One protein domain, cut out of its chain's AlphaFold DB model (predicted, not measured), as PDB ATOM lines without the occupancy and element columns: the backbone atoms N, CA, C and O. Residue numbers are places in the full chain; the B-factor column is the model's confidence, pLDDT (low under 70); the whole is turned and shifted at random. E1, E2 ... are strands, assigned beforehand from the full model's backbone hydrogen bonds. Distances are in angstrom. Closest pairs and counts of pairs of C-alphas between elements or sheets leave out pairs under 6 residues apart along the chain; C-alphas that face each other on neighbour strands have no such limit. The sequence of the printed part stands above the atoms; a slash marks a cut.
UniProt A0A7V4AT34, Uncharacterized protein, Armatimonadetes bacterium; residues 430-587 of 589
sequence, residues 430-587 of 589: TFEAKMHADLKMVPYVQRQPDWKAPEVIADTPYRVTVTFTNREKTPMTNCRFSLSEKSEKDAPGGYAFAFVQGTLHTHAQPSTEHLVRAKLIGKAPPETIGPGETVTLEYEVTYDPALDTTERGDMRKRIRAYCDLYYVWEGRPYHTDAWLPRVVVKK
ATOM      1  N   THR A 430      55.557 -90.458 -63.936       96.12
ATOM      2  CA  THR A 430      54.437 -90.175 -63.023       96.12
ATOM      3  C   THR A 430      53.143 -90.222 -63.799       96.12
ATOM      4  O   THR A 430      53.107 -89.738 -64.926       96.12
ATOM      5  N   PHE A 431      52.111 -90.820 -63.209       95.38
ATOM      6  CA  PHE A 431      50.805 -90.925 -63.838       95.38
ATOM      7  C   PHE A 431      49.707 -90.774 -62.793       95.38
ATOM      8  O   PHE A 431      49.628 -91.553 -61.846       95.38
ATOM      9  N   GLU A 432      48.898 -89.732 -62.937       95.31
ATOM     10  CA  GLU A 432      47.900 -89.344 -61.945       95.31
ATOM     11  C   GLU A 432      46.582 -88.987 -62.628       95.31
ATOM     12  O   GLU A 432      46.567 -88.376 -63.697       95.31
ATOM     13  N   ALA A 433      45.475 -89.350 -61.986       94.00
ATOM     14  CA  ALA A 433      44.130 -89.004 -62.407       94.00
ATOM     15  C   ALA A 433      43.430 -88.318 -61.238       94.00
ATOM     16  O   ALA A 433      43.448 -88.805 -60.107       94.00
ATOM     17  N   LYS A 434      42.813 -87.171 -61.504       95.06
ATOM     18  CA  LYS A 434      42.137 -86.362 -60.495       95.06
ATOM     19  C   LYS A 434      40.740 -86.009 -60.965       95.06
ATOM     20  O   LYS A 434      40.577 -85.413 -62.026       95.06
ATOM     21  N   MET A 435      39.746 -86.324 -60.143       94.50
ATOM     22  CA  MET A 435      38.388 -85.816 -60.308       94.50
ATOM     23  C   MET A 435      38.270 -84.439 -59.647       94.50
ATOM     24  O   MET A 435      38.657 -84.269 -58.492       94.50
ATOM     25  N   HIS A 436      37.726 -83.458 -60.367       93.38
ATOM     26  CA  HIS A 436      37.493 -82.096 -59.871       93.38
ATOM     27  C   HIS A 436      36.078 -81.963 -59.313       93.38
ATOM     28  O   HIS A 436      35.259 -81.199 -59.822       93.38
ATOM     29  N   ALA A 437      35.780 -82.766 -58.298       89.56
ATOM     30  CA  ALA A 437      34.510 -82.725 -57.593       89.56
ATOM     31  C   ALA A 437      34.727 -82.986 -56.104       89.56
ATOM     32  O   ALA A 437      35.454 -83.906 -55.728       89.56
ATOM     33  N   ASP A 438      34.050 -82.203 -55.270       89.50
ATOM     34  CA  ASP A 438      33.973 -82.452 -53.835       89.50
ATOM     35  C   ASP A 438      32.919 -83.535 -53.590       89.50
ATOM     36  O   ASP A 438      31.717 -83.271 -53.517       89.50
ATOM     37  N   LEU A 439      33.368 -84.790 -53.543       90.56
ATOM     38  CA  LEU A 439      32.475 -85.937 -53.409       90.56
ATOM     39  C   LEU A 439      31.995 -86.102 -51.965       90.56
ATOM     40  O   LEU A 439      32.772 -86.071 -51.009       90.56
ATOM     41  N   LYS A 440      30.692 -86.338 -51.806       89.44
ATOM     42  CA  LYS A 440      30.083 -86.630 -50.507       89.44
ATOM     43  C   LYS A 440      30.441 -88.050 -50.076       89.44
ATOM     44  O   LYS A 440      30.159 -88.995 -50.801       89.44
ATOM     45  N   MET A 441      30.975 -88.219 -48.869       88.75
ATOM     46  CA  MET A 441      31.180 -89.547 -48.279       88.75
ATOM     47  C   MET A 441      29.865 -90.094 -47.711       88.75
ATOM     48  O   MET A 441      29.220 -89.436 -46.891       88.75
ATOM     49  N   VAL A 442      29.484 -91.308 -48.103       84.12
ATOM     50  CA  VAL A 442      28.262 -91.994 -47.649       84.12
ATOM     51  C   VAL A 442      28.582 -93.384 -47.104       84.12
ATOM     52  O   VAL A 442      29.573 -93.973 -47.534       84.12
ATOM     53  N   PRO A 443      27.771 -93.931 -46.177       81.50
ATOM     54  CA  PRO A 443      27.906 -95.322 -45.756       81.50
ATOM     55  C   PRO A 443      27.834 -96.275 -46.957       81.50
ATOM     56  O   PRO A 443      26.912 -96.197 -47.771       81.50
ATOM     57  N   TYR A 444      28.830 -97.146 -47.065       76.12
ATOM     58  CA  TYR A 444      28.979 -98.153 -48.111       76.12
ATOM     59  C   TYR A 444      28.272 -99.460 -47.730       76.12
ATOM     60  O   TYR A 444      27.493 -99.984 -48.528       76.12
ATOM     61  N   VAL A 445      28.490 -99.929 -46.496       71.44
ATOM     62  CA  VAL A 445      27.813-101.096 -45.913       71.44
ATOM     63  C   VAL A 445      26.857-100.617 -44.833       71.44
ATOM     64  O   VAL A 445      27.251 -99.935 -43.888       71.44
ATOM     65  N   GLN A 446      25.580-100.983 -44.951       64.75
ATOM     66  CA  GLN A 446      24.543-100.475 -44.046       64.75
ATOM     67  C   GLN A 446      24.778-100.879 -42.582       64.75
ATOM     68  O   GLN A 446      24.435-100.132 -41.668       64.75
ATOM     69  N   ARG A 447      25.372-102.056 -42.358       65.88
ATOM     70  CA  ARG A 447      25.622-102.612 -41.020       65.88
ATOM     71  C   ARG A 447      26.941-102.147 -40.391       65.88
ATOM     72  O   ARG A 447      27.174-102.447 -39.225       65.88
ATOM     73  N   GLN A 448      27.778-101.417 -41.128       68.81
ATOM     74  CA  GLN A 448      29.082-100.926 -40.674       68.81
ATOM     75  C   GLN A 448      29.201 -99.433 -41.038       68.81
ATOM     76  O   GLN A 448      29.718 -99.073 -42.095       68.81
ATOM     77  N   PRO A 449      28.645 -98.529 -40.211       66.75
ATOM     78  CA  PRO A 449      28.453 -97.112 -40.555       66.75
ATOM     79  C   PRO A 449      29.760 -96.311 -40.715       66.75
ATOM     80  O   PRO A 449      29.777 -95.209 -41.273       66.75
ATOM     81  N   ASP A 450      30.856 -96.852 -40.203       74.00
ATOM     82  CA  ASP A 450      32.229 -96.392 -40.355       74.00
ATOM     83  C   ASP A 450      32.819 -96.724 -41.738       74.00
ATOM     84  O   ASP A 450      33.806 -96.115 -42.151       74.00
ATOM     85  N   TRP A 451      32.180 -97.612 -42.506       76.00
ATOM     86  CA  TRP A 451      32.603 -97.965 -43.856       76.00
ATOM     87  C   TRP A 451      31.964 -96.989 -44.831       76.00
ATOM     88  O   TRP A 451      30.765 -97.054 -45.096       76.00
ATOM     89  N   LYS A 452      32.755 -96.045 -45.349       82.38
ATOM     90  CA  LYS A 452      32.268 -94.964 -46.213       82.38
ATOM     91  C   LYS A 452      32.932 -94.991 -47.582       82.38
ATOM     92  O   LYS A 452      34.102 -95.331 -47.700       82.38
ATOM     93  N   ALA A 453      32.196 -94.563 -48.599       86.44
ATOM     94  CA  ALA A 453      32.701 -94.353 -49.950       86.44
ATOM     95  C   ALA A 453      32.222 -92.994 -50.486       86.44
ATOM     96  O   ALA A 453      31.151 -92.530 -50.083       86.44
ATOM     97  N   PRO A 454      32.983 -92.337 -51.375       91.44
ATOM     98  CA  PRO A 454      32.493 -91.161 -52.082       91.44
ATOM     99  C   PRO A 454      31.308 -91.527 -52.991       91.44
ATOM    100  O   PRO A 454      31.307 -92.571 -53.639       91.44
ATOM    101  N   GLU A 455      30.293 -90.670 -53.036       93.50
ATOM    102  CA  GLU A 455      29.080 -90.834 -53.843       93.50
ATOM    103  C   GLU A 455      29.131 -89.949 -55.092       93.50
ATOM    104  O   GLU A 455      29.459 -88.762 -55.015       93.50
ATOM    105  N   VAL A 456      28.759 -90.529 -56.233       95.12
ATOM    106  CA  VAL A 456      28.493 -89.819 -57.491       95.12
ATOM    107  C   VAL A 456      27.029 -89.987 -57.883       95.12
ATOM    108  O   VAL A 456      26.377 -90.968 -57.529       95.12
ATOM    109  N   ILE A 457      26.511 -89.024 -58.636       95.00
ATOM    110  CA  ILE A 457      25.161 -89.038 -59.186       95.00
ATOM    111  C   ILE A 457      25.239 -89.546 -60.624       95.00
ATOM    112  O   ILE A 457      26.015 -89.027 -61.432       95.00
ATOM    113  N   ALA A 458      24.429 -90.553 -60.941       94.06
ATOM    114  CA  ALA A 458      24.318 -91.103 -62.286       94.06
ATOM    115  C   ALA A 458      24.025 -90.001 -63.321       94.06
ATOM    116  O   ALA A 458      23.383 -88.991 -63.013       94.06
ATOM    117  N   ASP A 459      24.541 -90.185 -64.538       94.44
ATOM    118  CA  ASP A 459      24.415 -89.262 -65.678       94.44
ATOM    119  C   ASP A 459      24.935 -87.827 -65.447       94.44
ATOM    120  O   ASP A 459      24.821 -86.968 -66.325       94.44
ATOM    121  N   THR A 460      25.547 -87.540 -64.294       96.31
ATOM    122  CA  THR A 460      26.188 -86.248 -64.031       96.31
ATOM    123  C   THR A 460      27.608 -86.264 -64.598       96.31
ATOM    124  O   THR A 460      28.366 -87.181 -64.280       96.31
ATOM    125  N   PRO A 461      28.002 -85.289 -65.440       96.31
ATOM    126  CA  PRO A 461      29.359 -85.223 -65.967       96.31
ATOM    127  C   PRO A 461      30.332 -84.682 -64.915       96.31
ATOM    128  O   PRO A 461      30.190 -83.560 -64.428       96.31
ATOM    129  N   TYR A 462      31.363 -85.465 -64.615       96.81
ATOM    130  CA  TYR A 462      32.462 -85.109 -63.723       96.81
ATOM    131  C   TYR A 462      33.707 -84.757 -64.537       96.81
ATOM    132  O   TYR A 462      34.136 -85.529 -65.396       96.81
ATOM    133  N   ARG A 463      34.309 -83.592 -64.269       97.56
ATOM    134  CA  ARG A 463      35.579 -83.199 -64.895       97.56
ATOM    135  C   ARG A 463      36.718 -83.985 -64.264       97.56
ATOM    136  O   ARG A 463      36.873 -83.988 -63.043       97.56
ATOM    137  N   VAL A 464      37.535 -84.599 -65.107       97.00
ATOM    138  CA  VAL A 464      38.723 -85.346 -64.705       97.00
ATOM    139  C   VAL A 464      39.931 -84.807 -65.455       97.00
ATOM    140  O   VAL A 464      39.864 -84.605 -66.662       97.00
ATOM    141  N   THR A 465      41.045 -84.616 -64.755       97.38
ATOM    142  CA  THR A 465      42.350 -84.382 -65.381       97.38
ATOM    143  C   THR A 465      43.231 -85.600 -65.190       97.38
ATOM    144  O   THR A 465      43.334 -86.131 -64.085       97.38
ATOM    145  N   VAL A 466      43.884 -86.009 -66.268       96.94
ATOM    146  CA  VAL A 466      44.895 -87.059 -66.290       96.94
ATOM    147  C   VAL A 466      46.228 -86.425 -66.670       96.94
ATOM    148  O   VAL A 466      46.316 -85.750 -67.695       96.94
ATOM    149  N   THR A 467      47.262 -86.646 -65.864       97.62
ATOM    150  CA  THR A 467      48.602 -86.092 -66.085       97.62
ATOM    151  C   THR A 467      49.627 -87.212 -66.127       97.62
ATOM    152  O   THR A 467      49.744 -87.981 -65.174       97.62
ATOM    153  N   PHE A 468      50.397 -87.273 -67.211       97.88
ATOM    154  CA  PHE A 468      51.502 -88.207 -67.391       97.88
ATOM    155  C   PHE A 468      52.808 -87.454 -67.639       97.88
ATOM    156  O   PHE A 468      52.843 -86.551 -68.470       97.88
ATOM    157  N   THR A 469      53.896 -87.853 -66.981       98.38
ATOM    158  CA  THR A 469      55.242 -87.319 -67.245       98.38
ATOM    159  C   THR A 469      56.208 -88.460 -67.517       98.38
ATOM    160  O   THR A 469      56.419 -89.304 -66.642       98.38
ATOM    161  N   ASN A 470      56.856 -88.447 -68.683       98.44
ATOM    162  CA  ASN A 470      57.951 -89.366 -68.985       98.44
ATOM    163  C   ASN A 470      59.206 -88.928 -68.210       98.44
ATOM    164  O   ASN A 470      59.732 -87.840 -68.438       98.44
ATOM    165  N   ARG A 471      59.698 -89.764 -67.289       98.06
ATOM    166  CA  ARG A 471      60.920 -89.499 -66.503       98.06
ATOM    167  C   ARG A 471      62.105 -90.363 -66.937       98.06
ATOM    168  O   ARG A 471      63.136 -90.368 -66.261       98.06
ATOM    169  N   GLU A 472      61.971 -91.084 -68.042       97.69
ATOM    170  CA  GLU A 472      63.086 -91.746 -68.700       97.69
ATOM    171  C   GLU A 472      63.913 -90.757 -69.523       97.69
ATOM    172  O   GLU A 472      63.510 -89.627 -69.800       97.69
ATOM    173  N   LYS A 473      65.111 -91.196 -69.913       97.56
ATOM    174  CA  LYS A 473      66.021 -90.418 -70.773       97.56
ATOM    175  C   LYS A 473      65.739 -90.600 -72.265       97.56
ATOM    176  O   LYS A 473      66.362 -89.934 -73.086       97.56
ATOM    177  N   THR A 474      64.831 -91.505 -72.611       97.69
ATOM    178  CA  THR A 474      64.463 -91.861 -73.982       97.69
ATOM    179  C   THR A 474      62.951 -91.694 -74.191       97.69
ATOM    180  O   THR A 474      62.186 -91.748 -73.222       97.69
ATOM    181  N   PRO A 475      62.498 -91.418 -75.428       98.06
ATOM    182  CA  PRO A 475      61.077 -91.248 -75.711       98.06
ATOM    183  C   PRO A 475      60.265 -92.517 -75.438       98.06
ATOM    184  O   PRO A 475      60.746 -93.632 -75.644       98.06
ATOM    185  N   MET A 476      59.009 -92.325 -75.044       98.25
ATOM    186  CA  MET A 476      57.980 -93.365 -75.059       98.25
ATOM    187  C   MET A 476      57.142 -93.186 -76.325       98.25
ATOM    188  O   MET A 476      56.694 -92.076 -76.611       98.25
ATOM    189  N   THR A 477      56.961 -94.246 -77.104       97.56
ATOM    190  CA  THR A 477      56.271 -94.212 -78.404       97.56
ATOM    191  C   THR A 477      55.010 -95.064 -78.377       97.56
ATOM    192  O   THR A 477      54.767 -95.795 -77.419       97.56
ATOM    193  N   ASN A 478      54.180 -94.961 -79.417       94.69
ATOM    194  CA  ASN A 478      52.894 -95.654 -79.514       94.69
ATOM    195  C   ASN A 478      52.022 -95.463 -78.262       94.69
ATOM    196  O   ASN A 478      51.378 -96.403 -77.806       94.69
ATOM    197  N   CYS A 479      52.021 -94.253 -77.698       94.12
ATOM    198  CA  CYS A 479      51.248 -93.939 -76.503       94.12
ATOM    199  C   CYS A 479      49.745 -93.996 -76.819       94.12
ATOM    200  O   CYS A 479      49.265 -93.362 -77.770       94.12
ATOM    201  N   ARG A 480      48.999 -94.771 -76.027       91.75
ATOM    202  CA  ARG A 480      47.547 -94.965 -76.139       91.75
ATOM    203  C   ARG A 480      46.912 -94.820 -74.761       91.75
ATOM    204  O   ARG A 480      47.122 -95.668 -73.901       91.75
ATOM    205  N   PHE A 481      46.141 -93.751 -74.580       91.06
ATOM    206  CA  PHE A 481      45.385 -93.486 -73.357       91.06
ATOM    207  C   PHE A 481      43.955 -93.999 -73.506       91.06
ATOM    208  O   PHE A 481      43.305 -93.727 -74.517       91.06
ATOM    209  N   SER A 482      43.455 -94.670 -72.477       87.50
ATOM    210  CA  SER A 482      42.053 -95.064 -72.356       87.50
ATOM    211  C   SER A 482      41.576 -94.744 -70.948       87.50
ATOM    212  O   SER A 482      42.297 -95.029 -70.000       87.50
ATOM    213  N   LEU A 483      40.397 -94.136 -70.797       85.81
ATOM    214  CA  LEU A 483      39.768 -93.947 -69.489       85.81
ATOM    215  C   LEU A 483      38.426 -94.672 -69.486       85.81
ATOM    216  O   LEU A 483      37.546 -94.336 -70.275       85.81
ATOM    217  N   SER A 484      38.278 -95.648 -68.599       79.81
ATOM    218  CA  SER A 484      37.056 -96.443 -68.437       79.81
ATOM    219  C   SER A 484      37.005 -97.065 -67.041       79.81
ATOM    220  O   SER A 484      37.917 -96.908 -66.230       79.81
ATOM    221  N   GLU A 485      35.931 -97.771 -66.721       73.88
ATOM    222  CA  GLU A 485      35.947 -98.788 -65.676       73.88
ATOM    223  C   GLU A 485      36.660-100.062 -66.141       73.88
ATOM    224  O   GLU A 485      36.783-100.304 -67.343       73.88
ATOM    225  N   LYS A 486      37.070-100.888 -65.173       67.56
ATOM    226  CA  LYS A 486      37.360-102.307 -65.403       67.56
ATOM    227  C   LYS A 486      36.102-103.108 -65.065       67.56
ATOM    228  O   LYS A 486      35.655-103.116 -63.917       67.56
ATOM    229  N   SER A 487      35.493-103.728 -66.065       57.50
ATOM    230  CA  SER A 487      34.398-104.684 -65.921       57.50
ATOM    231  C   SER A 487      34.926-106.029 -65.420       57.50
ATOM    232  O   SER A 487      36.024-106.441 -65.771       57.50
ATOM    233  N   GLU A 488      34.118-106.788 -64.676       53.19
ATOM    234  CA  GLU A 488      34.407-108.206 -64.360       53.19
ATOM    235  C   GLU A 488      34.495-109.079 -65.629       53.19
ATOM    236  O   GLU A 488      35.017-110.195 -65.602       53.19
ATOM    237  N   LYS A 489      33.952-108.578 -66.749       52.69
ATOM    238  CA  LYS A 489      34.078-109.186 -68.077       52.69
ATOM    239  C   LYS A 489      35.341-108.740 -68.816       52.69
ATOM    240  O   LYS A 489      35.681-109.383 -69.809       52.69
ATOM    241  N   ASP A 490      35.992-107.661 -68.379       53.09
ATOM    242  CA  ASP A 490      37.224-107.207 -69.008       53.09
ATOM    243  C   ASP A 490      38.321-108.210 -68.702       53.09
ATOM    244  O   ASP A 490      38.451-108.727 -67.589       53.09
ATOM    245  N   ALA A 491      39.090-108.526 -69.732       49.34
ATOM    246  CA  ALA A 491      40.183-109.444 -69.566       49.34
ATOM    247  C   ALA A 491      41.277-108.746 -68.731       49.34
ATOM    248  O   ALA A 491      41.691-107.634 -69.068       49.34
ATOM    249  N   PRO A 492      41.721-109.357 -67.624       47.38
ATOM    250  CA  PRO A 492      42.761-108.798 -66.767       47.38
ATOM    251  C   PRO A 492      44.072-108.533 -67.532       47.38
ATOM    252  O   PRO A 492      44.306-109.112 -68.597       47.38
ATOM    253  N   GLY A 493      44.915-107.643 -66.986       44.56
ATOM    254  CA  GLY A 493      46.205-107.222 -67.559       44.56
ATOM    255  C   GLY A 493      46.985-108.362 -68.228       44.56
ATOM    256  O   GLY A 493      47.078-109.461 -67.686       44.56
ATOM    257  N   GLY A 494      47.474-108.102 -69.447       44.31
ATOM    258  CA  GLY A 494      48.045-109.091 -70.375       44.31
ATOM    259  C   GLY A 494      47.145-109.434 -71.570       44.31
ATOM    260  O   GLY A 494      47.645-109.693 -72.659       44.31
ATOM    261  N   TYR A 495      45.821-109.326 -71.426       50.44
ATOM    262  CA  TYR A 495      44.880-109.599 -72.520       50.44
ATOM    263  C   TYR A 495      44.444-108.385 -73.331       50.44
ATOM    264  O   TYR A 495      43.946-108.539 -74.442       50.44
ATOM    265  N   ALA A 496      44.570-107.175 -72.787       51.72
ATOM    266  CA  ALA A 496      44.097-105.974 -73.469       51.72
ATOM    267  C   ALA A 496      44.943-105.638 -74.707       51.72
ATOM    268  O   ALA A 496      44.463-104.945 -75.608       51.72
ATOM    269  N   PHE A 497      46.180-106.139 -74.777       56.28
ATOM    270  CA  PHE A 497      47.102-105.889 -75.874       56.28
ATOM    271  C   PHE A 497      48.195-106.961 -75.981       56.28
ATOM    272  O   PHE A 497      48.568-107.570 -74.988       56.28
ATOM    273  N   ALA A 498      48.748-107.146 -77.176       58.84
ATOM    274  CA  ALA A 498      49.961-107.917 -77.412       58.84
ATOM    275  C   ALA A 498      50.896-107.134 -78.331       58.84
ATOM    276  O   ALA A 498      50.455-106.438 -79.249       58.84
ATOM    277  N   PHE A 499      52.200-107.261 -78.110       60.78
ATOM    278  CA  PHE A 499      53.196-106.738 -79.035       60.78
ATOM    279  C   PHE A 499      53.736-107.876 -79.882       60.78
ATOM    280  O   PHE A 499      54.493-108.718 -79.409       60.78
ATOM    281  N   VAL A 500      53.312-107.915 -81.139       63.75
ATOM    282  CA  VAL A 500      53.636-109.000 -82.062       63.75
ATOM    283  C   VAL A 500      54.343-108.382 -83.256       63.75
ATOM    284  O   VAL A 500      53.852-107.427 -83.854       63.75
ATOM    285  N   GLN A 501      55.538-108.890 -83.573       71.00
ATOM    286  CA  GLN A 501      56.320-108.455 -84.741       71.00
ATOM    287  C   GLN A 501      56.563-106.932 -84.804       71.00
ATOM    288  O   GLN A 501      56.475-106.314 -85.863       71.00
ATOM    289  N   GLY A 502      56.863-106.301 -83.664       67.38
ATOM    290  CA  GLY A 502      57.172-104.867 -83.617       67.38
ATOM    291  C   GLY A 502      55.948-103.942 -83.588       67.38
ATOM    292  O   GLY A 502      56.118-102.723 -83.600       67.38
ATOM    293  N   THR A 503      54.731-104.492 -83.538       68.31
ATOM    294  CA  THR A 503      53.482-103.722 -83.533       68.31
ATOM    295  C   THR A 503      52.688-103.980 -82.260       68.31
ATOM    296  O   THR A 503      52.516-105.123 -81.843       68.31
ATOM    297  N   LEU A 504      52.185-102.907 -81.644       72.38
ATOM    298  CA  LEU A 504      51.273-102.984 -80.505       72.38
ATOM    299  C   LEU A 504      49.846-103.214 -81.017       72.38
ATOM    300  O   LEU A 504      49.264-102.336 -81.651       72.38
ATOM    301  N   HIS A 505      49.289-104.382 -80.731       67.81
ATOM    302  CA  HIS A 505      47.902-104.733 -81.007       67.81
ATOM    303  C   HIS A 505      47.101-104.615 -79.721       67.81
ATOM    304  O   HIS A 505      47.461-105.249 -78.744       67.81
ATOM    305  N   THR A 506      46.008-103.859 -79.705       64.50
ATOM    306  CA  THR A 506      45.035-103.885 -78.606       64.50
ATOM    307  C   THR A 506      43.934-104.892 -78.954       64.50
ATOM    308  O   THR A 506      43.294-104.782 -79.998       64.50
ATOM    309  N   HIS A 507      43.757-105.933 -78.135       59.72
ATOM    310  CA  HIS A 507      42.832-107.042 -78.410       59.72
ATOM    311  C   HIS A 507      41.391-106.754 -77.972       59.72
ATOM    312  O   HIS A 507      40.465-107.387 -78.480       59.72
ATOM    313  N   ALA A 508      41.172-105.797 -77.067       53.84
ATOM    314  CA  ALA A 508      39.828-105.442 -76.630       53.84
ATOM    315  C   ALA A 508      39.163-104.461 -77.612       53.84
ATOM    316  O   ALA A 508      39.554-103.299 -77.718       53.84
ATOM    317  N   GLN A 509      38.096-104.915 -78.276       39.91
ATOM    318  CA  GLN A 509      36.943-104.041 -78.496       39.91
ATOM    319  C   GLN A 509      36.356-103.796 -77.100       39.91
ATOM    320  O   GLN A 509      35.990-104.775 -76.444       39.91
ATOM    321  N   PRO A 510      36.323-102.551 -76.606       46.19
ATOM    322  CA  PRO A 510      35.706-102.259 -75.325       46.19
ATOM    323  C   PRO A 510      34.271-102.809 -75.316       46.19
ATOM    324  O   PRO A 510      33.583-102.745 -76.340       46.19
ATOM    325  N   SER A 511      33.831-103.390 -74.197       50.50
ATOM    326  CA  SER A 511      32.422-103.746 -74.000       50.50
ATOM    327  C   SER A 511      31.543-102.579 -74.462       50.50
ATOM    328  O   SER A 511      31.670-101.475 -73.949       50.50
ATOM    329  N   THR A 512      30.621-102.783 -75.408       50.97
ATOM    330  CA  THR A 512      29.691-101.704 -75.806       50.97
ATOM    331  C   THR A 512      28.793-101.253 -74.649       50.97
ATOM    332  O   THR A 512      28.186-100.186 -74.711       50.97
ATOM    333  N   GLU A 513      28.711-102.058 -73.592       61.16
ATOM    334  CA  GLU A 513      28.029-101.767 -72.336       61.16
ATOM    335  C   GLU A 513      29.032-101.214 -71.314       61.16
ATOM    336  O   GLU A 513      29.388-101.896 -70.353       61.16
ATOM    337  N   HIS A 514      29.530 -99.996 -71.538       69.81
ATOM    338  CA  HIS A 514      30.300 -99.290 -70.515       69.81
ATOM    339  C   HIS A 514      29.371 -98.637 -69.496       69.81
ATOM    340  O   HIS A 514      28.562 -97.762 -69.833       69.81
ATOM    341  N   LEU A 515      29.526 -99.050 -68.242       83.00
ATOM    342  CA  LEU A 515      28.862 -98.473 -67.083       83.00
ATOM    343  C   LEU A 515      29.560 -97.186 -66.614       83.00
ATOM    344  O   LEU A 515      28.954 -96.399 -65.888       83.00
ATOM    345  N   VAL A 516      30.799 -96.930 -67.048       87.50
ATOM    346  CA  VAL A 516      31.462 -95.627 -66.914       87.50
ATOM    347  C   VAL A 516      31.890 -95.127 -68.284       87.50
ATOM    348  O   VAL A 516      32.656 -95.752 -69.005       87.50
ATOM    349  N   ARG A 517      31.399 -93.951 -68.665       89.62
ATOM    350  CA  ARG A 517      31.679 -93.375 -69.981       89.62
ATOM    351  C   ARG A 517      32.617 -92.199 -69.811       89.62
ATOM    352  O   ARG A 517      32.355 -91.314 -69.004       89.62
ATOM    353  N   ALA A 518      33.689 -92.178 -70.593       91.56
ATOM    354  CA  ALA A 518      34.647 -91.085 -70.598       91.56
ATOM    355  C   ALA A 518      34.722 -90.444 -71.979       91.56
ATOM    356  O   ALA A 518      34.876 -91.119 -72.997       91.56
ATOM    357  N   LYS A 519      34.653 -89.118 -72.014       93.38
ATOM    358  CA  LYS A 519      34.810 -88.327 -73.230       93.38
ATOM    359  C   LYS A 519      36.014 -87.415 -73.082       93.38
ATOM    360  O   LYS A 519      36.004 -86.523 -72.238       93.38
ATOM    361  N   LEU A 520      37.027 -87.616 -73.922       94.38
ATOM    362  CA  LEU A 520      38.171 -86.712 -74.008       94.38
ATOM    363  C   LEU A 520      37.711 -85.317 -74.457       94.38
ATOM    364  O   LEU A 520      36.947 -85.172 -75.416       94.38
ATOM    365  N   ILE A 521      38.196 -84.293 -73.768       95.69
ATOM    366  CA  ILE A 521      37.961 -82.886 -74.071       95.69
ATOM    367  C   ILE A 521      39.230 -82.320 -74.705       95.69
ATOM    368  O   ILE A 521      40.325 -82.435 -74.162       95.69
ATOM    369  N   GLY A 522      39.081 -81.649 -75.844       92.81
ATOM    370  CA  GLY A 522      40.190 -80.956 -76.493       92.81
ATOM    371  C   GLY A 522      40.969 -81.838 -77.466       92.81
ATOM    372  O   GLY A 522      40.383 -82.443 -78.361       92.81
ATOM    373  N   LYS A 523      42.304 -81.807 -77.374       90.19
ATOM    374  CA  LYS A 523      43.198 -82.426 -78.365       90.19
ATOM    375  C   LYS A 523      43.358 -83.922 -78.115       90.19
ATOM    376  O   LYS A 523      43.385 -84.361 -76.972       90.19
ATOM    377  N   ALA A 524      43.532 -84.677 -79.200       92.88
ATOM    378  CA  ALA A 524      43.931 -86.076 -79.126       92.88
ATOM    379  C   ALA A 524      45.273 -86.225 -78.375       92.88
ATOM    380  O   ALA A 524      46.129 -85.339 -78.495       92.88
ATOM    381  N   PRO A 525      45.469 -87.321 -77.621       94.06
ATOM    382  CA  PRO A 525      46.730 -87.574 -76.939       94.06
ATOM    383  C   PRO A 525      47.874 -87.756 -77.952       94.06
ATOM    384  O   PRO A 525      47.643 -88.278 -79.046       94.06
ATOM    385  N   PRO A 526      49.107 -87.344 -77.613       96.44
ATOM    386  CA  PRO A 526      50.256 -87.539 -78.487       96.44
ATOM    387  C   PRO A 526      50.630 -89.025 -78.576       96.44
ATOM    388  O   PRO A 526      50.527 -89.764 -77.600       96.44
ATOM    389  N   GLU A 527      51.118 -89.460 -79.739       95.75
ATOM    390  CA  GLU A 527      51.608 -90.837 -79.922       95.75
ATOM    391  C   GLU A 527      53.024 -91.043 -79.372       95.75
ATOM    392  O   GLU A 527      53.458 -92.177 -79.174       95.75
ATOM    393  N   THR A 528      53.767 -89.959 -79.152       97.81
ATOM    394  CA  THR A 528      55.125 -89.972 -78.601       97.81
ATOM    395  C   THR A 528      55.230 -88.945 -77.491       97.81
ATOM    396  O   THR A 528      54.765 -87.822 -77.658       97.81
ATOM    397  N   ILE A 529      55.853 -89.333 -76.381       98.38
ATOM    398  CA  ILE A 529      56.106 -88.472 -75.226       98.38
ATOM    399  C   ILE A 529      57.614 -88.452 -74.986       98.38
ATOM    400  O   ILE A 529      58.232 -89.472 -74.649       98.38
ATOM    401  N   GLY A 530      58.225 -87.293 -75.207       98.38
ATOM    402  CA  GLY A 530      59.659 -87.086 -75.082       98.38
ATOM    403  C   GLY A 530      60.164 -87.171 -73.633       98.38
ATOM    404  O   GLY A 530      59.382 -87.081 -72.687       98.38
ATOM    405  N   PRO A 531      61.482 -87.334 -73.428       98.44
ATOM    406  CA  PRO A 531      62.097 -87.299 -72.099       98.44
ATOM    407  C   PRO A 531      61.763 -86.008 -71.340       98.44
ATOM    408  O   PRO A 531      61.985 -84.913 -71.851       98.44
ATOM    409  N   GLY A 532      61.247 -86.125 -70.115       98.06
ATOM    410  CA  GLY A 532      60.847 -84.988 -69.275       98.06
ATOM    411  C   GLY A 532      59.546 -84.297 -69.697       98.06
ATOM    412  O   GLY A 532      59.080 -83.404 -68.988       98.06
ATOM    413  N   GLU A 533      58.942 -84.690 -70.821       98.50
ATOM    414  CA  GLU A 533      57.687 -84.118 -71.300       98.50
ATOM    415  C   GLU A 533      56.523 -84.519 -70.385       98.50
ATOM    416  O   GLU A 533      56.441 -85.655 -69.907       98.50
ATOM    417  N   THR A 534      55.616 -83.568 -70.149       98.44
ATOM    418  CA  THR A 534      54.368 -83.781 -69.411       98.44
ATOM    419  C   THR A 534      53.178 -83.574 -70.333       98.44
ATOM    420  O   THR A 534      53.048 -82.527 -70.965       98.44
ATOM    421  N   VAL A 535      52.294 -84.565 -70.364       98.06
ATOM    422  CA  VAL A 535      51.022 -84.547 -71.081       98.06
ATOM    423  C   VAL A 535      49.899 -84.412 -70.064       98.06
ATOM    424  O   VAL A 535      49.857 -85.140 -69.074       98.06
ATOM    425  N   THR A 536      48.964 -83.505 -70.335       97.75
ATOM    426  CA  THR A 536      47.753 -83.320 -69.536       97.75
ATOM    427  C   THR A 536      46.538 -83.462 -70.440       97.75
ATOM    428  O   THR A 536      46.427 -82.768 -71.451       97.75
ATOM    429  N   LEU A 537      45.643 -84.374 -70.075       97.44
ATOM    430  CA  LEU A 537      44.398 -84.666 -70.773       97.44
ATOM    431  C   LEU A 537      43.224 -84.347 -69.850       97.44
ATOM    432  O   LEU A 537      43.298 -84.564 -68.639       97.44
ATOM    433  N   GLU A 538      42.129 -83.864 -70.421       97.62
ATOM    434  CA  GLU A 538      40.892 -83.623 -69.685       97.62
ATOM    435  C   GLU A 538      39.790 -84.541 -70.199       97.62
ATOM    436  O   GLU A 538      39.618 -84.697 -71.406       97.62
ATOM    437  N   TYR A 539      39.006 -85.110 -69.287       96.94
ATOM    438  CA  TYR A 539      37.858 -85.955 -69.599       96.94
ATOM    439  C   TYR A 539      36.581 -85.438 -68.925       96.94
ATOM    440  O   TYR A 539      36.619 -84.877 -67.827       96.94
ATOM    441  N   GLU A 540      35.437 -85.652 -69.575       96.62
ATOM    442  CA  GLU A 540      34.130 -85.704 -68.914       96.62
ATOM    443  C   GLU A 540      33.797 -87.169 -68.645       96.62
ATOM    444  O   GLU A 540      33.744 -87.965 -69.583       96.62
ATOM    445  N   VAL A 541      33.586 -87.523 -67.378       95.25
ATOM    446  CA  VAL A 541      33.247 -88.885 -66.949       95.25
ATOM    447  C   VAL A 541      31.811 -88.922 -66.444       95.25
ATOM    448  O   VAL A 541      31.436 -88.106 -65.604       95.25
ATOM    449  N   THR A 542      31.008 -89.862 -66.934       94.06
ATOM    450  CA  THR A 542      29.644 -90.124 -66.453       94.06
ATOM    451  C   THR A 542      29.495 -91.573 -66.004       94.06
ATOM    452  O   THR A 542      30.171 -92.469 -66.508       94.06
ATOM    453  N   TYR A 543      28.590 -91.798 -65.052       92.56
ATOM    454  CA  TYR A 543      28.303 -93.111 -64.474       92.56
ATOM    455  C   TYR A 543      26.883 -93.539 -64.830       92.56
ATOM    456  O   TYR A 543      25.954 -92.736 -64.723       92.56
ATOM    457  N   ASP A 544      26.726 -94.791 -65.245       90.81
ATOM    458  CA  ASP A 544      25.451 -95.356 -65.675       90.81
ATOM    459  C   ASP A 544      24.512 -95.599 -64.476       90.81
ATOM    460  O   ASP A 544      24.950 -96.122 -63.444       90.81
ATOM    461  N   PRO A 545      23.214 -95.259 -64.575       89.62
ATOM    462  CA  PRO A 545      22.247 -95.477 -63.499       89.62
ATOM    463  C   PRO A 545      22.043 -96.953 -63.122       89.62
ATOM    464  O   PRO A 545      21.554 -97.227 -62.023       89.62
ATOM    465  N   ALA A 546      22.425 -97.910 -63.975       86.94
ATOM    466  CA  ALA A 546      22.399 -99.337 -63.651       86.94
ATOM    467  C   ALA A 546      23.397 -99.733 -62.545       86.94
ATOM    468  O   ALA A 546      23.280-100.821 -61.977       86.94
ATOM    469  N   LEU A 547      24.365 -98.865 -62.226       85.19
ATOM    470  CA  LEU A 547      25.310 -99.059 -61.122       85.19
ATOM    471  C   LEU A 547      24.710 -98.772 -59.743       85.19
ATOM    472  O   LEU A 547      25.312 -99.145 -58.737       85.19
ATOM    473  N   ASP A 548      23.549 -98.123 -59.674       84.38
ATOM    474  CA  ASP A 548      22.864 -97.921 -58.403       84.38
ATOM    475  C   ASP A 548      22.223 -99.235 -57.940       84.38
ATOM    476  O   ASP A 548      21.201 -99.688 -58.465       84.38
ATOM    477  N   THR A 549      22.843 -99.856 -56.940       74.56
ATOM    478  CA  THR A 549      22.367-101.104 -56.334       74.56
ATOM    479  C   THR A 549      21.690-100.894 -54.983       74.56
ATOM    480  O   THR A 549      21.479-101.869 -54.264       74.56
ATOM    481  N   THR A 550      21.324 -99.658 -54.618       69.31
ATOM    482  CA  THR A 550      20.655 -99.370 -53.333       69.31
ATOM    483  C   THR A 550      19.359-100.164 -53.129       69.31
ATOM    484  O   THR A 550      18.990-100.450 -51.995       69.31
ATOM    485  N   GLU A 551      18.717-100.601 -54.213       58.66
ATOM    486  CA  GLU A 551      17.502-101.424 -54.205       58.66
ATOM    487  C   GLU A 551      17.757-102.933 -53.972       58.66
ATOM    488  O   GLU A 551      16.806-103.682 -53.766       58.66
ATOM    489  N   ARG A 552      19.015-103.415 -54.012       56.50
ATOM    490  CA  ARG A 552      19.352-104.860 -54.031       56.50
ATOM    491  C   ARG A 552      19.774-105.473 -52.687       56.50
ATOM    492  O   ARG A 552      20.041-106.670 -52.645       56.50
ATOM    493  N   GLY A 553      19.769-104.702 -51.598       56.97
ATOM    494  CA  GLY A 553      20.082-105.192 -50.250       56.97
ATOM    495  C   GLY A 553      21.570-105.129 -49.880       56.97
ATOM    496  O   GLY A 553      22.443-105.425 -50.688       56.97
ATOM    497  N   ASP A 554      21.798-104.695 -48.636       57.19
ATOM    498  CA  ASP A 554      22.990-104.587 -47.772       57.19
ATOM    499  C   ASP A 554      24.329-104.038 -48.316       57.19
ATOM    500  O   ASP A 554      25.034-103.375 -47.546       57.19
ATOM    501  N   MET A 555      24.678-104.212 -49.597       61.56
ATOM    502  CA  MET A 555      25.938-103.723 -50.175       61.56
ATOM    503  C   MET A 555      25.728-102.942 -51.478       61.56
ATOM    504  O   MET A 555      25.232-103.453 -52.484       61.56
ATOM    505  N   ARG A 556      26.148-101.670 -51.478       71.62
ATOM    506  CA  ARG A 556      26.235-100.868 -52.710       71.62
ATOM    507  C   ARG A 556      27.345-101.446 -53.603       71.62
ATOM    508  O   ARG A 556      28.364-101.871 -53.080       71.62
ATOM    509  N   LYS A 557      27.224-101.444 -54.935       76.62
ATOM    510  CA  LYS A 557      28.367-101.761 -55.811       76.62
ATOM    511  C   LYS A 557      29.315-100.564 -55.824       76.62
ATOM    512  O   LYS A 557      28.915 -99.446 -56.150       76.62
ATOM    513  N   ARG A 558      30.577-100.791 -55.463       81.75
ATOM    514  CA  ARG A 558      31.657 -99.814 -55.640       81.75
ATOM    515  C   ARG A 558      32.278 -99.984 -57.016       81.75
ATOM    516  O   ARG A 558      32.618-101.101 -57.399       81.75
ATOM    517  N   ILE A 559      32.491 -98.881 -57.718       84.06
ATOM    518  CA  ILE A 559      33.151 -98.866 -59.022       84.06
ATOM    519  C   ILE A 559      34.329 -97.904 -59.012       84.06
ATOM    520  O   ILE A 559      34.279 -96.848 -58.379       84.06
ATOM    521  N   ARG A 560      35.394 -98.264 -59.723       87.38
ATOM    522  CA  ARG A 560      36.530 -97.384 -59.955       87.38
ATOM    523  C   ARG A 560      36.747 -97.222 -61.450       87.38
ATOM    524  O   ARG A 560      36.709 -98.193 -62.200       87.38
ATOM    525  N   ALA A 561      36.972 -95.980 -61.848       88.31
ATOM    526  CA  ALA A 561      37.455 -95.652 -63.174       88.31
ATOM    527  C   ALA A 561      38.982 -95.513 -63.142       88.31
ATOM    528  O   ALA A 561      39.555 -94.978 -62.187       88.31
ATOM    529  N   TYR A 562      39.623 -95.990 -64.196       88.62
ATOM    530  CA  TYR A 562      41.064 -96.003 -64.378       88.62
ATOM    531  C   TYR A 562      41.374 -95.310 -65.697       88.62
ATOM    532  O   TYR A 562      40.623 -95.449 -66.662       88.62
ATOM    533  N   CYS A 563      42.471 -94.565 -65.741       90.62
ATOM    534  CA  CYS A 563      43.093 -94.227 -67.007       90.62
ATOM    535  C   CYS A 563      44.270 -95.170 -67.229       90.62
ATOM    536  O   CYS A 563      45.248 -95.081 -66.491       90.62
ATOM    537  N   ASP A 564      44.175 -96.045 -68.221       90.19
ATOM    538  CA  ASP A 564      45.270 -96.899 -68.665       90.19
ATOM    539  C   ASP A 564      46.091 -96.166 -69.738       90.19
ATOM    540  O   ASP A 564      45.555 -95.440 -70.587       90.19
ATOM    541  N   LEU A 565      47.406 -96.367 -69.706       92.12
ATOM    542  CA  LEU A 565      48.348 -95.931 -70.728       92.12
ATOM    543  C   LEU A 565      49.184 -97.125 -71.186       92.12
ATOM    544  O   LEU A 565      49.980 -97.676 -70.422       92.12
ATOM    545  N   TYR A 566      49.048 -97.461 -72.465       91.50
ATOM    546  CA  TYR A 566      49.918 -98.408 -73.158       91.50
ATOM    547  C   TYR A 566      50.946 -97.650 -73.986       91.50
ATOM    548  O   TYR A 566      50.604 -96.674 -74.659       91.50
ATOM    549  N   TYR A 567      52.200 -98.083 -73.944       94.31
ATOM    550  CA  TYR A 567      53.292 -97.435 -74.666       94.31
ATOM    551  C   TYR A 567      54.414 -98.424 -74.974       94.31
ATOM    552  O   TYR A 567      54.489 -99.505 -74.399       94.31
ATOM    553  N   VAL A 568      55.306 -98.051 -75.886       94.75
ATOM    554  CA  VAL A 568      56.538 -98.776 -76.193       94.75
ATOM    555  C   VAL A 568      57.725 -97.961 -75.694       94.75
ATOM    556  O   VAL A 568      57.825 -96.759 -75.940       94.75
ATOM    557  N   TRP A 569      58.641 -98.622 -74.995       95.31
ATOM    558  CA  TRP A 569      59.886 -98.038 -74.511       95.31
ATOM    559  C   TRP A 569      61.027 -99.031 -74.739       95.31
ATOM    560  O   TRP A 569      60.895-100.214 -74.435       95.31
ATOM    561  N   GLU A 570      62.117 -98.570 -75.359       93.38
ATOM    562  CA  GLU A 570      63.263 -99.415 -75.746       93.38
ATOM    563  C   GLU A 570      62.852-100.697 -76.503       93.38
ATOM    564  O   GLU A 570      63.381-101.784 -76.288       93.38
ATOM    565  N   GLY A 571      61.864-100.569 -77.398       90.12
ATOM    566  CA  GLY A 571      61.386-101.665 -78.246       90.12
ATOM    567  C   GLY A 571      60.486-102.690 -77.550       90.12
ATOM    568  O   GLY A 571      60.128-103.685 -78.176       90.12
ATOM    569  N   ARG A 572      60.094-102.462 -76.289       89.62
ATOM    570  CA  ARG A 572      59.199-103.345 -75.525       89.62
ATOM    571  C   ARG A 572      57.926-102.613 -75.109       89.62
ATOM    572  O   ARG A 572      57.999-101.417 -74.815       89.62
ATOM    573  N   PRO A 573      56.766-103.284 -75.062       90.75
ATOM    574  CA  PRO A 573      55.533-102.650 -74.629       90.75
ATOM    575  C   PRO A 573      55.444-102.614 -73.095       90.75
ATOM    576  O   PRO A 573      55.875-103.529 -72.388       90.75
ATOM    577  N   TYR A 574      54.842-101.560 -72.575       92.00
ATOM    578  CA  TYR A 574      54.595-101.354 -71.160       92.00
ATOM    579  C   TYR A 574      53.178-100.839 -70.968       92.00
ATOM    580  O   TYR A 574      52.578-100.229 -71.857       92.00
ATOM    581  N   HIS A 575      52.674-101.089 -69.771       89.38
ATOM    582  CA  HIS A 575      51.379-100.642 -69.318       89.38
ATOM    583  C   HIS A 575      51.544 -99.921 -67.984       89.38
ATOM    584  O   HIS A 575      52.342-100.318 -67.131       89.38
ATOM    585  N   THR A 576      50.797 -98.838 -67.812       91.88
ATOM    586  CA  THR A 576      50.636 -98.177 -66.527       91.88
ATOM    587  C   THR A 576      49.232 -97.610 -66.385       91.88
ATOM    588  O   THR A 576      48.520 -97.475 -67.375       91.88
ATOM    589  N   ASP A 577      48.834 -97.265 -65.164       91.88
ATOM    590  CA  ASP A 577      47.495 -96.766 -64.878       91.88
ATOM    591  C   ASP A 577      47.498 -95.625 -63.859       91.88
ATOM    592  O   ASP A 577      48.417 -95.463 -63.051       91.88
ATOM    593  N   ALA A 578      46.442 -94.824 -63.921       91.19
ATOM    594  CA  ALA A 578      46.135 -93.774 -62.973       91.19
ATOM    595  C   ALA A 578      44.706 -93.955 -62.464       91.19
ATOM    596  O   ALA A 578      43.769 -94.178 -63.230       91.19
ATOM    597  N   TRP A 579      44.544 -93.898 -61.147       91.19
ATOM    598  CA  TRP A 579      43.316 -94.314 -60.479       91.19
ATOM    599  C   TRP A 579      42.474 -93.109 -60.083       91.19
ATOM    600  O   TRP A 579      42.970 -92.195 -59.427       91.19
ATOM    601  N   LEU A 580      41.185 -93.136 -60.413       90.88
ATOM    602  CA  LEU A 580      40.212 -92.233 -59.802       90.88
ATOM    603  C   LEU A 580      39.709 -92.805 -58.470       90.88
ATOM    604  O   LEU A 580      39.912 -93.992 -58.197       90.88
ATOM    605  N   PRO A 581      39.057 -91.998 -57.613       89.12
ATOM    606  CA  PRO A 581      38.387 -92.506 -56.421       89.12
ATOM    607  C   PRO A 581      37.404 -93.631 -56.757       89.12
ATOM    608  O   PRO A 581      36.704 -93.578 -57.768       89.12
ATOM    609  N   ARG A 582      37.339 -94.649 -55.895       87.38
ATOM    610  CA  ARG A 582      36.317 -95.695 -55.970       87.38
ATOM    611  C   ARG A 582      35.031 -95.151 -55.369       87.38
ATOM    612  O   ARG A 582      35.027 -94.764 -54.205       87.38
ATOM    613  N   VAL A 583      33.971 -95.102 -56.162       90.31
ATOM    614  CA  VAL A 583      32.719 -94.410 -55.840       90.31
ATOM    615  C   VAL A 583      31.549 -95.382 -55.745       90.31
ATOM    616  O   VAL A 583      31.583 -96.473 -56.315       90.31
ATOM    617  N   VAL A 584      30.497 -94.971 -55.041       90.81
ATOM    618  CA  VAL A 584      29.153 -95.553 -55.166       90.81
ATOM    619  C   VAL A 584      28.287 -94.646 -56.034       90.81
ATOM    620  O   VAL A 584      28.413 -93.423 -55.968       90.81
ATOM    621  N   VAL A 585      27.413 -95.239 -56.844       90.31
ATOM    622  CA  VAL A 585      26.538 -94.494 -57.756       90.31
ATOM    623  C   VAL A 585      25.137 -94.400 -57.167       90.31
ATOM    624  O   VAL A 585      24.582 -95.403 -56.725       90.31
ATOM    625  N   LYS A 586      24.569 -93.193 -57.173       91.88
ATOM    626  CA  LYS A 586      23.173 -92.918 -56.822       91.88
ATOM    627  C   LYS A 586      22.421 -92.440 -58.066       91.88
ATOM    628  O   LYS A 586      22.903 -91.546 -58.765       91.88
ATOM    629  N   LYS A 587      21.232 -92.981 -58.338       91.00
ATOM    630  CA  LYS A 587      20.328 -92.457 -59.373       91.00
ATOM    631  C   LYS A 587      19.941 -91.010 -59.066       91.00
ATOM    632  O   LYS A 587      19.796 -90.607 -57.909       91.00
TER     633      LYS A 587
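Overview. This is residues 430 to 587 of the 589 residues of an uncharacterized protein of Armatimonadetes bacterium (UniProt A0A7V4AT34). Two strongly twisted sheets, E1 E4 E9 E8 and E5 E10 E11, lie face to face as a sandwich, and the small hairpin E6 and E7 makes a further layer over the other face of E5 E10 E11. A small sheet, E2 E3 E12, lies at one end of the long axis, its strand E3 sharply bent. The printed part has 158 residues with twelve named strands, E1 to E12 in chain order, and no named helix: the class is all strand. The sheets run E1 E4 E9 E8, E5 E10 E11 and E6 E7, each antiparallel, and E2 E3 E12, mixed. The whole is compact, with a radius of gyration of the C-alphas of 17.3 A, and elongated, spanning 51 by 29 by 27 A.

Along the chain. E1, residues 430 to 435, begins at C-alpha 430 (54.437, -90.175, -63.023). E2 is residues 440 to 445, E3 448 to 457, 22.3 A long, and E4 462 to 470, 26.4 A. E5, residues 477 to 485, is 24.4 A long; E6 is 497 to 500, E7 503 to 506 and E8 516 to 521. E9, residues 534 to 543, measures 28.1 A, E10, 561 to 569, 25.2 A, and E11, 572 to 579, 23.7 A. E12, residues 583 to 586, ends at C-alpha 586 (23.173, -92.918, -56.822).

Arrangement. E1 and E4 are antiparallel, with N 434 and O 465 2.8 A apart. E4 and E9 are antiparallel, with N 466 and O 537 at 2.8 A. E8 and E9 form a hairpin, with N 519 and O 540 at 2.8 A. The sheets make a stack, face to face in turn: E1 E4 E9 E8 faces E5 E10 E11 at 10.2 A centre to centre, which faces E6 E7 at 10.0 A. The closest C-alphas of E1 and E11 are those of Glu 432 and Ala 578, 4.9 A. E5 and E10 are antiparallel, with N 480 and O 566 at 2.8 A; the hairpin E10 and E11 has N 565 and O 576 at 2.8 A. The hairpin E6 and E7 has N 498 and O 505 at 2.8 A. E3 bends by 75 degrees at residue 451; it forms a hairpin with E2, with N 444 and O 451 at 2.8 A, and is parallel to E12, with N 584 and O 454 at 2.9 A.

Size, cuts and confidence. The C-alphas farthest apart, those of Arg 447 and Gln 501, are 53.7 A apart. The printed part has no cut. The links E5 to E6, E8 to E9 and E9 to E10 are long. The mean pLDDT of the printed part is 83.3; 37 residues are under 70, among them 486 to 500 and 505 to 514.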